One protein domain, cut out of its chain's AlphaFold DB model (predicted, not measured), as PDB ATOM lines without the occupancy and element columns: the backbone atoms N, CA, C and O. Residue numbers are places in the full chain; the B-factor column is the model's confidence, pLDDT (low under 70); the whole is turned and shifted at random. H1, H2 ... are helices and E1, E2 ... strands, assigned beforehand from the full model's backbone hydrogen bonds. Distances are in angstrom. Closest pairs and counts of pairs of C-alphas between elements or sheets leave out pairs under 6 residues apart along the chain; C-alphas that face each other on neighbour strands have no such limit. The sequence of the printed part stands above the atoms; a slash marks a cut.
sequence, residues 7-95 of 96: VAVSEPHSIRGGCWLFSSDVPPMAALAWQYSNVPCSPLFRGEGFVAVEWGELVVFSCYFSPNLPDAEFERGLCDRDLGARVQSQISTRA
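Overview. This is residues 7 to 95 of the 96 residues of an uncharacterized protein of Trachymyrmex septentrionalis (UniProt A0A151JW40). Two small three-stranded sheets lie face to face as a tight sandwich, their strands nearly in line, with helix H2 loosely over the opposite face of the sheet E4 E5 E6. The chain leaves E6 for H1, which lies beyond one end of the strands and is on neither sheet, then folds back through H2. The printed part has 89 residues with six named strands followed by two named helices, and its class is mixed, helices and strands. Both sheets are antiparallel, in the orders E4 - E5 - E6 and E1 - E3 - E2. The whole is compact, with a radius of gyration of the C-alphas of 13.4 A, and flat, spanning 40 by 37 by 16 A.

Arrangement. E4, residues 41 to 47, E5, residues 50 to 55, and E6, residues 58 to 63, form a meander, each strand the antiparallel neighbour of the one before. E4 and E5 are a hairpin, with N 44 and O 52 within hydrogen-bond range at 3.0 A. E5 and E6 are another hairpin, with N 55 and O 58 at 2.8 A. The other sheet has E3, residues 30 to 34, as inner strand, with edge strands E1, residues 7 to 10, and E2, residues 20 to 22. N 9 and O 31 are 2.8 A apart across E1 and E3; N 21 and O 32 are 2.9 A apart across the hairpin E2 and E3. The two sheets make a sandwich, two sheets face to face: the facing parts are 8.3 A centre to centre, their best planes 12 degrees apart and their strands at 18 degrees. The closest C-alphas of E3 and E6, those of Ala 30 and Cys 63, are 5.1 A apart. H2, residues 83 to 93, is on the sheet E4 E5 E6 at a height over the sheet of 10.3 A. It lies over E5 and runs along the strands, at 25 degrees to E5 on the local plane. H1, residues 71 to 79, touches H2 only at the corner, and only just, with 3 pairs of C-alphas within 8 A; the closest are those of Leu 78 and Gly 84, 5.8 A. In H1 and H2 every O i to N i+4 pair is within hydrogen-bond range.

Along the chain. E4 is 18.0 A long, E5 and E6 are each 16.2 A, E3 14.0 A, E1 10.1 A and E2 6.5 A. H2 measures 15.4 A and H1 12.1 A. E1 begins at C-alpha 7, (89.597, -0.242, 54.472), and H2 ends at C-alpha 93, (101.638, 13.490, 71.382).

Size, cuts and confidence. The two C-alphas farthest apart, those of Asn 38 and Pro 70, are 40.2 A apart. The printed part has no cut and no long link. Residues 79 to 86 and 90 to 95 have pLDDT under 70; the mean of the printed part is 84.7.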
ATOM      1  N   VAL A   7      88.885   0.426  55.575       93.50
ATOM      2  CA  VAL A   7      89.597  -0.242  54.472       93.50
ATOM      3  C   VAL A   7      90.771   0.619  54.022       93.50
ATOM      4  O   VAL A   7      90.586   1.792  53.701       93.50
ATOM      5  N   ALA A   8      91.963   0.025  53.956       95.00
ATOM      6  CA  ALA A   8      93.150   0.615  53.343       95.00
ATOM      7  C   ALA A   8      93.307   0.105  51.903       95.00
ATOM      8  O   ALA A   8      93.215  -1.096  51.657       95.00
ATOM      9  N   VAL A   9      93.542   1.014  50.957       95.12
ATOM     10  CA  VAL A   9      93.609   0.729  49.518       95.12
ATOM     11  C   VAL A   9      94.888   1.319  48.940       95.12
ATOM     12  O   VAL A   9      95.119   2.520  49.059       95.12
ATOM     13  N   SER A  10      95.687   0.492  48.273       94.62
ATOM     14  CA  SER A  10      96.833   0.935  47.471       94.62
ATOM     15  C   SER A  10      96.440   1.003  45.993       94.62
ATOM     16  O   SER A  10      95.666   0.170  45.528       94.62
ATOM     17  N   GLU A  11      96.950   2.005  45.279       93.75
ATOM     18  CA  GLU A  11      96.670   2.279  43.859       93.75
ATOM     19  C   GLU A  11      95.165   2.286  43.507       93.75
ATOM     20  O   GLU A  11      94.701   1.519  42.656       93.75
ATOM     21  N   PRO A  12      94.347   3.131  44.166       93.19
ATOM     22  CA  PRO A  12      92.916   3.176  43.903       93.19
ATOM     23  C   PRO A  12      92.621   3.596  42.455       93.19
ATOM     24  O   PRO A  12      92.946   4.700  42.027       93.19
ATOM     25  N   HIS A  13      91.892   2.752  41.720       88.88
ATOM     26  CA  HIS A  13      91.462   3.070  40.353       88.88
ATOM     27  C   HIS A  13      90.530   4.296  40.289       88.88
ATOM     28  O   HIS A  13      90.590   5.091  39.353       88.88
ATOM     29  N   SER A  14      89.644   4.451  41.280       86.44
ATOM     30  CA  SER A  14      88.780   5.627  41.416       86.44
ATOM     31  C   SER A  14      88.324   5.811  42.861       86.44
ATOM     32  O   SER A  14      87.994   4.828  43.522       86.44
ATOM     33  N   ILE A  15      88.225   7.060  43.315       85.19
ATOM     34  CA  ILE A  15      87.702   7.427  44.638       85.19
ATOM     35  C   ILE A  15      86.378   8.167  44.444       85.19
ATOM     36  O   ILE A  15      86.313   9.141  43.692       85.19
ATOM     37  N   ARG A  16      85.302   7.688  45.082       79.44
ATOM     38  CA  ARG A  16      83.950   8.256  44.960       79.44
ATOM     39  C   ARG A  16      83.209   8.222  46.297       79.44
ATOM     40  O   ARG A  16      83.204   7.198  46.975       79.44
ATOM     41  N   GLY A  17      82.507   9.307  46.620       76.19
ATOM     42  CA  GLY A  17      81.703   9.437  47.842       76.19
ATOM     43  C   GLY A  17      82.438  10.137  48.992       76.19
ATOM     44  O   GLY A  17      83.628  10.418  48.900       76.19
ATOM     45  N   GLY A  18      81.708  10.452  50.066       75.38
ATOM     46  CA  GLY A  18      82.192  11.314  51.156       75.38
ATOM     47  C   GLY A  18      83.031  10.628  52.238       75.38
ATOM     48  O   GLY A  18      83.588  11.312  53.087       75.38
ATOM     49  N   CYS A  19      83.128   9.298  52.228       87.81
ATOM     50  CA  CYS A  19      83.793   8.539  53.290       87.81
ATOM     51  C   CYS A  19      85.179   8.031  52.879       87.81
ATOM     52  O   CYS A  19      85.486   6.853  53.059       87.81
ATOM     53  N   TRP A  20      85.969   8.910  52.264       92.88
ATOM     54  CA  TRP A  20      87.311   8.610  51.776       92.88
ATOM     55  C   TRP A  20      88.307   9.677  52.216       92.88
ATOM     56  O   TRP A  20      88.010  10.870  52.206       92.88
ATOM     57  N   LEU A  21      89.524   9.236  52.498       94.44
ATOM     58  CA  LEU A  21      90.719  10.060  52.571       94.44
ATOM     59  C   LEU A  21      91.764   9.425  51.657       94.44
ATOM     60  O   LEU A  21      91.851   8.206  51.569       94.44
ATOM     61  N   PHE A  22      92.540  10.223  50.943       95.25
ATOM     62  CA  PHE A  22      93.469   9.723  49.932       95.25
ATOM     63  C   PHE A  22      94.756  10.526  49.949       95.25
ATOM     64  O   PHE A  22      94.758  11.642  50.456       95.25
ATOM     65  N   SER A  23      95.843   9.963  49.435       92.75
ATOM     66  CA  SER A  23      97.159  10.601  49.366       92.75
ATOM     67  C   SER A  23      97.150  11.813  48.425       92.75
ATOM     68  O   SER A  23      96.194  12.028  47.675       92.75
ATOM     69  N   SER A  24      98.139  12.701  48.523       91.25
ATOM     70  CA  SER A  24      98.196  13.952  47.741       91.25
ATOM     71  C   SER A  24      98.604  13.769  46.277       91.25
ATOM     72  O   SER A  24      98.571  14.741  45.525       91.25
ATOM     73  N   ASP A  25      98.957  12.551  45.871       91.00
ATOM     74  CA  ASP A  25      99.350  12.214  44.503       91.00
ATOM     75  C   ASP A  25      98.209  12.418  43.493       91.00
ATOM     76  O   ASP A  25      97.019  12.387  43.833       91.00
ATOM     77  N   VAL A  26      98.582  12.590  42.222       90.56
ATOM     78  CA  VAL A  26      97.647  12.685  41.094       90.56
ATOM     79  C   VAL A  26      98.092  11.711  39.988       90.56
ATOM     80  O   VAL A  26      99.042  12.026  39.270       90.56
ATOM     81  N   PRO A  27      97.416  10.557  39.808       92.00
ATOM     82  CA  PRO A  27      96.305  10.047  40.622       92.00
ATOM     83  C   PRO A  27      96.751   9.623  42.038       92.00
ATOM     84  O   PRO A  27      97.936   9.369  42.239       92.00
ATOM     85  N   PRO A  28      95.831   9.523  43.018       93.75
ATOM     86  CA  PRO A  28      96.174   9.084  44.371       93.75
ATOM     87  C   PRO A  28      96.762   7.671  44.389       93.75
ATOM     88  O   PRO A  28      96.232   6.776  43.734       93.75
ATOM     89  N   MET A  29      97.812   7.464  45.183       94.19
ATOM     90  CA  MET A  29      98.514   6.179  45.308       94.19
ATOM     91  C   MET A  29      98.069   5.373  46.534       94.19
ATOM     92  O   MET A  29      98.244   4.157  46.571       94.19
ATOM     93  N   ALA A  30      97.470   6.026  47.530       94.62
ATOM     94  CA  ALA A  30      96.950   5.382  48.731       94.62
ATOM     95  C   ALA A  30      95.628   6.017  49.176       94.62
ATOM     96  O   ALA A  30      95.407   7.217  48.985       94.62
ATOM     97  N   ALA A  31      94.745   5.226  49.781       95.81
ATOM     98  CA  ALA A  31      93.462   5.694  50.279       95.81
ATOM     99  C   ALA A  31      92.953   4.896  51.486       95.81
ATOM    100  O   ALA A  31      93.236   3.713  51.654       95.81
ATOM    101  N   LEU A  32      92.152   5.563  52.309       95.56
ATOM    102  CA  LEU A  32      91.380   4.995  53.404       95.56
ATOM    103  C   LEU A  32      89.900   5.274  53.162       95.56
ATOM    104  O   LEU A  32      89.530   6.407  52.855       95.56
ATOM    105  N   ALA A  33      89.061   4.255  53.327       93.19
ATOM    106  CA  ALA A  33      87.609   4.369  53.258       93.19
ATOM    107  C   ALA A  33      86.966   3.788  54.515       93.19
ATOM    108  O   ALA A  33      87.364   2.718  54.970       93.19
ATOM    109  N   TRP A  34      85.957   4.460  55.068       91.50
ATOM    110  CA  TRP A  34      85.254   3.996  56.268       91.50
ATOM    111  C   TRP A  34      83.746   4.140  56.102       91.50
ATOM    112  O   TRP A  34      83.238   5.226  55.872       91.50
ATOM    113  N   GLN A  35      82.992   3.060  56.239       88.06
ATOM    114  CA  GLN A  35      81.525   3.102  56.267       88.06
ATOM    115  C   GLN A  35      81.018   2.009  57.187       88.06
ATOM    116  O   GLN A  35      81.769   1.091  57.456       88.06
ATOM    117  N   TYR A  36      79.764   2.089  57.633       84.62
ATOM    118  CA  TYR A  36      79.087   1.011  58.370       84.62
ATOM    119  C   TYR A  36      79.788   0.572  59.679       84.62
ATOM    120  O   TYR A  36      79.660  -0.574  60.106       84.62
ATOM    121  N   SER A  37      80.482   1.511  60.340       83.44
ATOM    122  CA  SER A  37      81.176   1.341  61.625       83.44
ATOM    123  C   SER A  37      80.664   2.353  62.657       83.44
ATOM    124  O   SER A  37      80.517   3.531  62.343       83.44
ATOM    125  N   ASN A  38      80.469   1.911  63.905       86.69
ATOM    126  CA  ASN A  38      80.158   2.789  65.044       86.69
ATOM    127  C   ASN A  38      81.411   3.412  65.683       86.69
ATOM    128  O   ASN A  38      81.298   4.275  66.549       86.69
ATOM    129  N   VAL A  39      82.603   2.958  65.291       90.31
ATOM    130  CA  VAL A  39      83.871   3.531  65.752       90.31
ATOM    131  C   VAL A  39      84.093   4.873  65.043       90.31
ATOM    132  O   VAL A  39      84.076   4.886  63.804       90.31
ATOM    133  N   PRO A  40      84.306   5.979  65.784       90.25
ATOM    134  CA  PRO A  40      84.609   7.281  65.201       90.25
ATOM    135  C   PRO A  40      85.837   7.215  64.297       90.25
ATOM    136  O   PRO A  40      86.833   6.581  64.645       90.25
ATOM    137  N   CYS A  41      85.754   7.881  63.147       91.56
ATOM    138  CA  CYS A  41      86.851   7.982  62.199       91.56
ATOM    139  C   CYS A  41      87.066   9.446  61.818       91.56
ATOM    140  O   CYS A  41      86.137  10.095  61.329       91.56
ATOM    141  N   SER A  42      88.279   9.953  62.018       91.25
ATOM    142  CA  SER A  42      88.673  11.323  61.683       91.25
ATOM    143  C   SER A  42      89.929  11.321  60.810       91.25
ATOM    144  O   SER A  42      90.863  10.559  61.065       91.25
ATOM    145  N   PRO A  43      89.993  12.173  59.772       91.69
ATOM    146  CA  PRO A  43      91.235  12.423  59.055       91.69
ATOM    147  C   PRO A  43      92.328  12.897  60.007       91.69
ATOM    148  O   PRO A  43      92.118  13.855  60.747       91.69
ATOM    149  N   LEU A  44      93.496  12.261  59.948       90.62
ATOM    150  CA  LEU A  44      94.659  12.668  60.732       90.62
ATOM    151  C   LEU A  44      95.709  13.332  59.846       90.62
ATOM    152  O   LEU A  44      96.204  14.414  60.156       90.62
ATOM    153  N   PHE A  45      96.058  12.684  58.730       85.69
ATOM    154  CA  PHE A  45      97.122  13.164  57.858       85.69
ATOM    155  C   PHE A  45      96.971  12.708  56.397       85.69
ATOM    156  O   PHE A  45      96.449  11.631  56.116       85.69
ATOM    157  N   ARG A  46      97.486  13.519  55.464       89.06
ATOM    158  CA  ARG A  46      97.580  13.230  54.026       89.06
ATOM    159  C   ARG A  46      98.926  13.699  53.473       89.06
ATOM    160  O   ARG A  46      99.235  14.883  53.593       89.06
ATOM    161  N   GLY A  47      99.667  12.803  52.821       86.31
ATOM    162  CA  GLY A  47     100.940  13.106  52.159       86.31
ATOM    163  C   GLY A  47     101.096  12.371  50.831       86.31
ATOM    164  O   GLY A  47     100.146  11.759  50.340       86.31
ATOM    165  N   GLU A  48     102.284  12.459  50.241       87.31
ATOM    166  CA  GLU A  48     102.636  11.781  48.988       87.31
ATOM    167  C   GLU A  48     102.828  10.283  49.253       87.31
ATOM    168  O   GLU A  48     103.609   9.903  50.119       87.31
ATOM    169  N   GLY A  49     102.085   9.423  48.558       87.94
ATOM    170  CA  GLY A  49     102.162   7.969  48.703       87.94
ATOM    171  C   GLY A  49     101.503   7.379  49.954       87.94
ATOM    172  O   GLY A  49     101.446   6.155  50.072       87.94
ATOM    173  N   PHE A  50     100.981   8.192  50.884       90.06
ATOM    174  CA  PHE A  50     100.339   7.690  52.106       90.06
ATOM    175  C   PHE A  50      99.285   8.628  52.715       90.06
ATOM    176  O   PHE A  50      99.192   9.823  52.424       90.06
ATOM    177  N   VAL A  51      98.467   8.059  53.598       92.69
ATOM    178  CA  VAL A  51      97.349   8.720  54.273       92.69
ATOM    179  C   VAL A  51      97.069   8.058  55.624       92.69
ATOM    180  O   VAL A  51      97.322   6.865  55.783       92.69
ATOM    181  N   ALA A  52      96.547   8.817  56.591       93.00
ATOM    182  CA  ALA A  52      96.244   8.329  57.933       93.00
ATOM    183  C   ALA A  52      94.914   8.859  58.480       93.00
ATOM    184  O   ALA A  52      94.557  10.024  58.270       93.00
ATOM    185  N   VAL A  53      94.227   8.019  59.252       93.31
ATOM    186  CA  VAL A  53      93.034   8.378  60.033       93.31
ATOM    187  C   VAL A  53      93.192   7.913  61.475       93.31
ATOM    188  O   VAL A  53      93.878   6.923  61.743       93.31
ATOM    189  N   GLU A  54      92.527   8.597  62.396       93.06
ATOM    190  CA  GLU A  54      92.231   8.025  63.708       93.06
ATOM    191  C   GLU A  54      90.965   7.180  63.590       93.06
ATOM    192  O   GLU A  54      89.990   7.603  62.967       93.06
ATOM    193  N   TRP A  55      90.980   5.988  64.176       92.81
ATOM    194  CA  TRP A  55      89.859   5.059  64.202       92.81
ATOM    195  C   TRP A  55      89.697   4.499  65.616       92.81
ATOM    196  O   TRP A  55      90.324   3.508  65.998       92.81
ATOM    197  N   GLY A  56      88.891   5.192  66.423       90.56
ATOM    198  CA  GLY A  56      88.858   4.985  67.870       90.56
ATOM    199  C   GLY A  56      90.239   5.236  68.479       90.56
ATOM    200  O   GLY A  56      90.844   6.280  68.256       90.56
ATOM    201  N   GLU A  57      90.767   4.248  69.198       89.38
ATOM    202  CA  GLU A  57      92.097   4.328  69.817       89.38
ATOM    203  C   GLU A  57      93.247   4.056  68.829       89.38
ATOM    204  O   GLU A  57      94.416   4.264  69.155       89.38
ATOM    205  N   LEU A  58      92.944   3.605  67.607       89.81
ATOM    206  CA  LEU A  58      93.948   3.246  66.608       89.81
ATOM    207  C   LEU A  58      94.269   4.421  65.685       89.81
ATOM    208  O   LEU A  58      93.400   5.217  65.339       89.81
ATOM    209  N   VAL A  59      95.515   4.477  65.219       91.12
ATOM    210  CA  VAL A  59      95.877   5.243  64.024       91.12
ATOM    211  C   VAL A  59      96.123   4.245  62.909       91.12
ATOM    212  O   VAL A  59      96.939   3.335  63.058       91.12
ATOM    213  N   VAL A  60      95.409   4.400  61.800       92.38
ATOM    214  CA  VAL A  60      95.518   3.492  60.659       92.38
ATOM    215  C   VAL A  60      96.068   4.246  59.469       92.38
ATOM    216  O   VAL A  60      95.590   5.325  59.124       92.38
ATOM    217  N   PHE A  61      97.067   3.639  58.839       91.75
ATOM    218  CA  PHE A  61      97.742   4.169  57.670       91.75
ATOM    219  C   PHE A  61      97.414   3.324  56.442       91.75
ATOM    220  O   PHE A  61      97.350   2.099  56.513       91.75
ATOM    221  N   SER A  62      97.262   3.988  55.303       93.44
ATOM    222  CA  SER A  62      97.384   3.367  53.989       93.44
ATOM    223  C   SER A  62      98.576   3.996  53.286       93.44
ATOM    224  O   SER A  62      98.752   5.214  53.335       93.44
ATOM    225  N   CYS A  63      99.402   3.171  52.652       91.12
ATOM    226  CA  CYS A  63     100.532   3.615  51.852       91.12
ATOM    227  C   CYS A  63     100.705   2.718  50.626       91.12
ATOM    228  O   CYS A  63     100.159   1.611  50.559       91.12
ATOM    229  N   TYR A  64     101.467   3.203  49.655       90.94
ATOM    230  CA  TYR A  64     101.927   2.402  48.537       90.94
ATOM    231  C   TYR A  64     103.415   2.625  48.307       90.94
ATOM    232  O   TYR A  64     103.879   3.757  48.182       90.94
ATOM    233  N   PHE A  65     104.135   1.516  48.194       88.31
ATOM    234  CA  PHE A  65     105.495   1.479  47.692       88.31
ATOM    235  C   PHE A  65     105.504   0.585  46.459       88.31
ATOM    236  O   PHE A  65     104.976  -0.527  46.494       88.31
ATOM    237  N   SER A  66     106.091   1.079  45.369       88.12
ATOM    238  CA  SER A  66     106.207   0.302  44.137       88.12
ATOM    239  C   SER A  66     106.970  -0.999  44.404       88.12
ATOM    240  O   SER A  66     108.030  -0.951  45.029       88.12
ATOM    241  N   PRO A  67     106.512  -2.152  43.892       87.25
ATOM    242  CA  PRO A  67     107.251  -3.407  44.021       87.25
ATOM    243  C   PRO A  67     108.579  -3.393  43.245       87.25
ATOM    244  O   PRO A  67     109.416  -4.264  43.445       87.25
ATOM    245  N   ASN A  68     108.772  -2.417  42.354       91.94
ATOM    246  CA  ASN A  68     110.008  -2.234  41.593       91.94
ATOM    247  C   ASN A  68     111.007  -1.303  42.296       91.94
ATOM    248  O   ASN A  68     112.061  -0.998  41.739       91.94
ATOM    249  N   LEU A  69     110.654  -0.785  43.473       89.19
ATOM    250  CA  LEU A  69     111.512   0.104  44.238       89.19
ATOM    251  C   LEU A  69     112.672  -0.715  44.841       89.19
ATOM    252  O   LEU A  69     112.415  -1.785  45.393       89.19
ATOM    253  N   PRO A  70     113.935  -0.260  44.764       92.19
ATOM    254  CA  PRO A  70     115.037  -0.964  45.413       92.19
ATOM    255  C   PRO A  70     114.838  -1.035  46.933       92.19
ATOM    256  O   PRO A  70     114.387  -0.057  47.531       92.19
ATOM    257  N   ASP A  71     115.264  -2.129  47.571       89.19
ATOM    258  CA  ASP A  71     115.093  -2.351  49.020       89.19
ATOM    259  C   ASP A  71     115.572  -1.163  49.867       89.19
ATOM    260  O   ASP A  71     114.869  -0.700  50.761       89.19
ATOM    261  N   ALA A  72     116.727  -0.584  49.526       87.50
ATOM    262  CA  ALA A  72     117.269   0.581  50.227       87.50
ATOM    263  C   ALA A  72     116.361   1.820  50.132       87.50
ATOM    264  O   ALA A  72     116.322   2.643  51.046       87.50
ATOM    265  N   GLU A  73     115.640   1.985  49.025       83.69
ATOM    266  CA  GLU A  73     114.667   3.065  48.877       83.69
ATOM    267  C   GLU A  73     113.365   2.762  49.615       83.69
ATOM    268  O   GLU A  73     112.725   3.692  50.102       83.69
ATOM    269  N   PHE A  74     112.994   1.485  49.726       84.00
ATOM    270  CA  PHE A  74     111.800   1.038  50.436       84.00
ATOM    271  C   PHE A  74     111.986   1.217  51.941       84.00
ATOM    272  O   PHE A  74     111.169   1.863  52.593       84.00
ATOM    273  N   GLU A  75     113.113   0.750  52.477       83.00
ATOM    274  CA  GLU A  75     113.479   0.939  53.879       83.00
ATOM    275  C   GLU A  75     113.636   2.420  54.225       83.00
ATOM    276  O   GLU A  75     113.117   2.879  55.242       83.00
ATOM    277  N   ARG A  76     114.269   3.209  53.346       80.25
ATOM    278  CA  ARG A  76     114.303   4.670  53.492       80.25
ATOM    279  C   ARG A  76     112.898   5.270  53.419       80.25
ATOM    280  O   ARG A  76     112.605   6.227  54.119       80.25
ATOM    281  N   GLY A  77     112.004   4.717  52.610       76.12
ATOM    282  CA  GLY A  77     110.596   5.098  52.579       76.12
ATOM    283  C   GLY A  77     109.896   4.893  53.925       76.12
ATOM    284  O   GLY A  77     109.190   5.780  54.394       76.12
ATOM    285  N   LEU A  78     110.143   3.753  54.572       75.81
ATOM    286  CA  LEU A  78     109.588   3.422  55.885       75.81
ATOM    287  C   LEU A  78     110.192   4.266  57.021       75.81
ATOM    288  O   LEU A  78     109.463   4.705  57.914       75.81
ATOM    289  N   CYS A  79     111.506   4.498  56.986       69.12
ATOM    290  CA  CYS A  79     112.255   5.174  58.050       69.12
ATOM    291  C   CYS A  79     112.313   6.705  57.900       69.12
ATOM    292  O   CYS A  79     112.221   7.418  58.896       69.12
ATOM    293  N   ASP A  80     112.488   7.201  56.675       55.09
ATOM    294  CA  ASP A  80     112.978   8.555  56.360       55.09
ATOM    295  C   ASP A  80     111.924   9.402  55.619       55.09
ATOM    296  O   ASP A  80     111.785  10.600  55.869       55.09
ATOM    297  N   ARG A  81     111.102   8.794  54.746       52.72
ATOM    298  CA  ARG A  81     109.975   9.496  54.104       52.72
ATOM    299  C   ARG A  81     108.729   9.422  54.967       52.72
ATOM    300  O   ARG A  81     107.806   8.666  54.695       52.72
ATOM    301  N   ASP A  82     108.700  10.292  55.967       61.00
ATOM    302  CA  ASP A  82     107.504  10.765  56.659       61.00
ATOM    303  C   ASP A  82     106.704   9.744  57.493       61.00
ATOM    304  O   ASP A  82     106.243  10.112  58.567       61.00
ATOM    305  N   LEU A  83     106.526   8.487  57.081       66.56
ATOM    306  CA  LEU A  83     105.634   7.554  57.767       66.56
ATOM    307  C   LEU A  83     106.145   7.204  59.169       66.56
ATOM    308  O   LEU A  83     105.431   7.438  60.140       66.56
ATOM    309  N   GLY A  84     107.385   6.718  59.300       67.00
ATOM    310  CA  GLY A  84     107.981   6.378  60.599       67.00
ATOM    311  C   GLY A  84     108.090   7.579  61.543       67.00
ATOM    312  O   GLY A  84     107.668   7.507  62.699       67.00
ATOM    313  N   ALA A  85     108.567   8.722  61.042       68.31
ATOM    314  CA  ALA A  85     108.661   9.959  61.819       68.31
ATOM    315  C   ALA A  85     107.283  10.487  62.265       68.31
ATOM    316  O   ALA A  85     107.127  10.934  63.404       68.31
ATOM    317  N   ARG A  86     106.255  10.407  61.408       68.94
ATOM    318  CA  ARG A  86     104.888  10.841  61.743       68.94
ATOM    319  C   ARG A  86     104.192   9.870  62.683       68.94
ATOM    320  O   ARG A  86     103.511  10.331  63.593       68.94
ATOM    321  N   VAL A  87     104.397   8.561  62.522       70.12
ATOM    322  CA  VAL A  87     103.960   7.550  63.498       70.12
ATOM    323  C   VAL A  87     104.563   7.868  64.866       70.12
ATOM    324  O   VAL A  87     103.828   7.976  65.845       70.12
ATOM    325  N   GLN A  88     105.874   8.116  64.929       70.69
ATOM    326  CA  GLN A  88     106.556   8.445  66.180       70.69
ATOM    327  C   GLN A  88     106.050   9.759  66.792       70.69
ATOM    328  O   GLN A  88     105.813   9.821  67.998       70.69
ATOM    329  N   SER A  89     105.831  10.795  65.976       70.62
ATOM    330  CA  SER A  89     105.259  12.066  66.434       70.62
ATOM    331  C   SER A  89     103.864  11.882  67.033       70.62
ATOM    332  O   SER A  89     103.583  12.492  68.059       70.62
ATOM    333  N   GLN A  90     103.012  11.050  66.428       67.25
ATOM    334  CA  GLN A  90     101.653  10.784  66.915       67.25
ATOM    335  C   GLN A  90     101.648   9.985  68.222       67.25
ATOM    336  O   GLN A  90     100.877  10.291  69.132       67.25
ATOM    337  N   ILE A  91     102.544   9.000  68.350       66.31
ATOM    338  CA  ILE A  91     102.757   8.273  69.610       66.31
ATOM    339  C   ILE A  91     103.217   9.248  70.702       66.31
ATOM    340  O   ILE A  91     102.703   9.212  71.817       66.31
ATOM    341  N   SER A  92     104.139  10.159  70.377       65.19
ATOM    342  CA  SER A  92     104.696  11.106  71.346       65.19
ATOM    343  C   SER A  92     103.697  12.170  71.812       65.19
ATOM    344  O   SER A  92     103.792  12.606  72.954       65.19
ATOM    345  N   THR A  93     102.731  12.579  70.981       61.84
ATOM    346  CA  THR A  93     101.638  13.490  71.382       61.84
ATOM    347  C   THR A  93     100.530  12.811  72.186       61.84
ATOM    348  O   THR A  93      99.699  13.503  72.766       61.84
ATOM    349  N   ARG A  94     100.497  11.473  72.212       62.34
ATOM    350  CA  ARG A  94      99.525  10.669  72.971       62.34
ATOM    351  C   ARG A  94     100.094  10.102  74.282       62.34
ATOM    352  O   ARG A  94      99.359   9.438  75.009       62.34
ATOM    353  N   ALA A  95     101.373  10.335  74.586       53.25
ATOM    354  CA  ALA A  95     101.949   9.984  75.883       53.25
ATOM    355  C   ALA A  95     101.378  10.908  76.985       53.25
ATOM    356  O   ALA A  95     101.241  12.106  76.728       53.25
TER     357      ALA A  95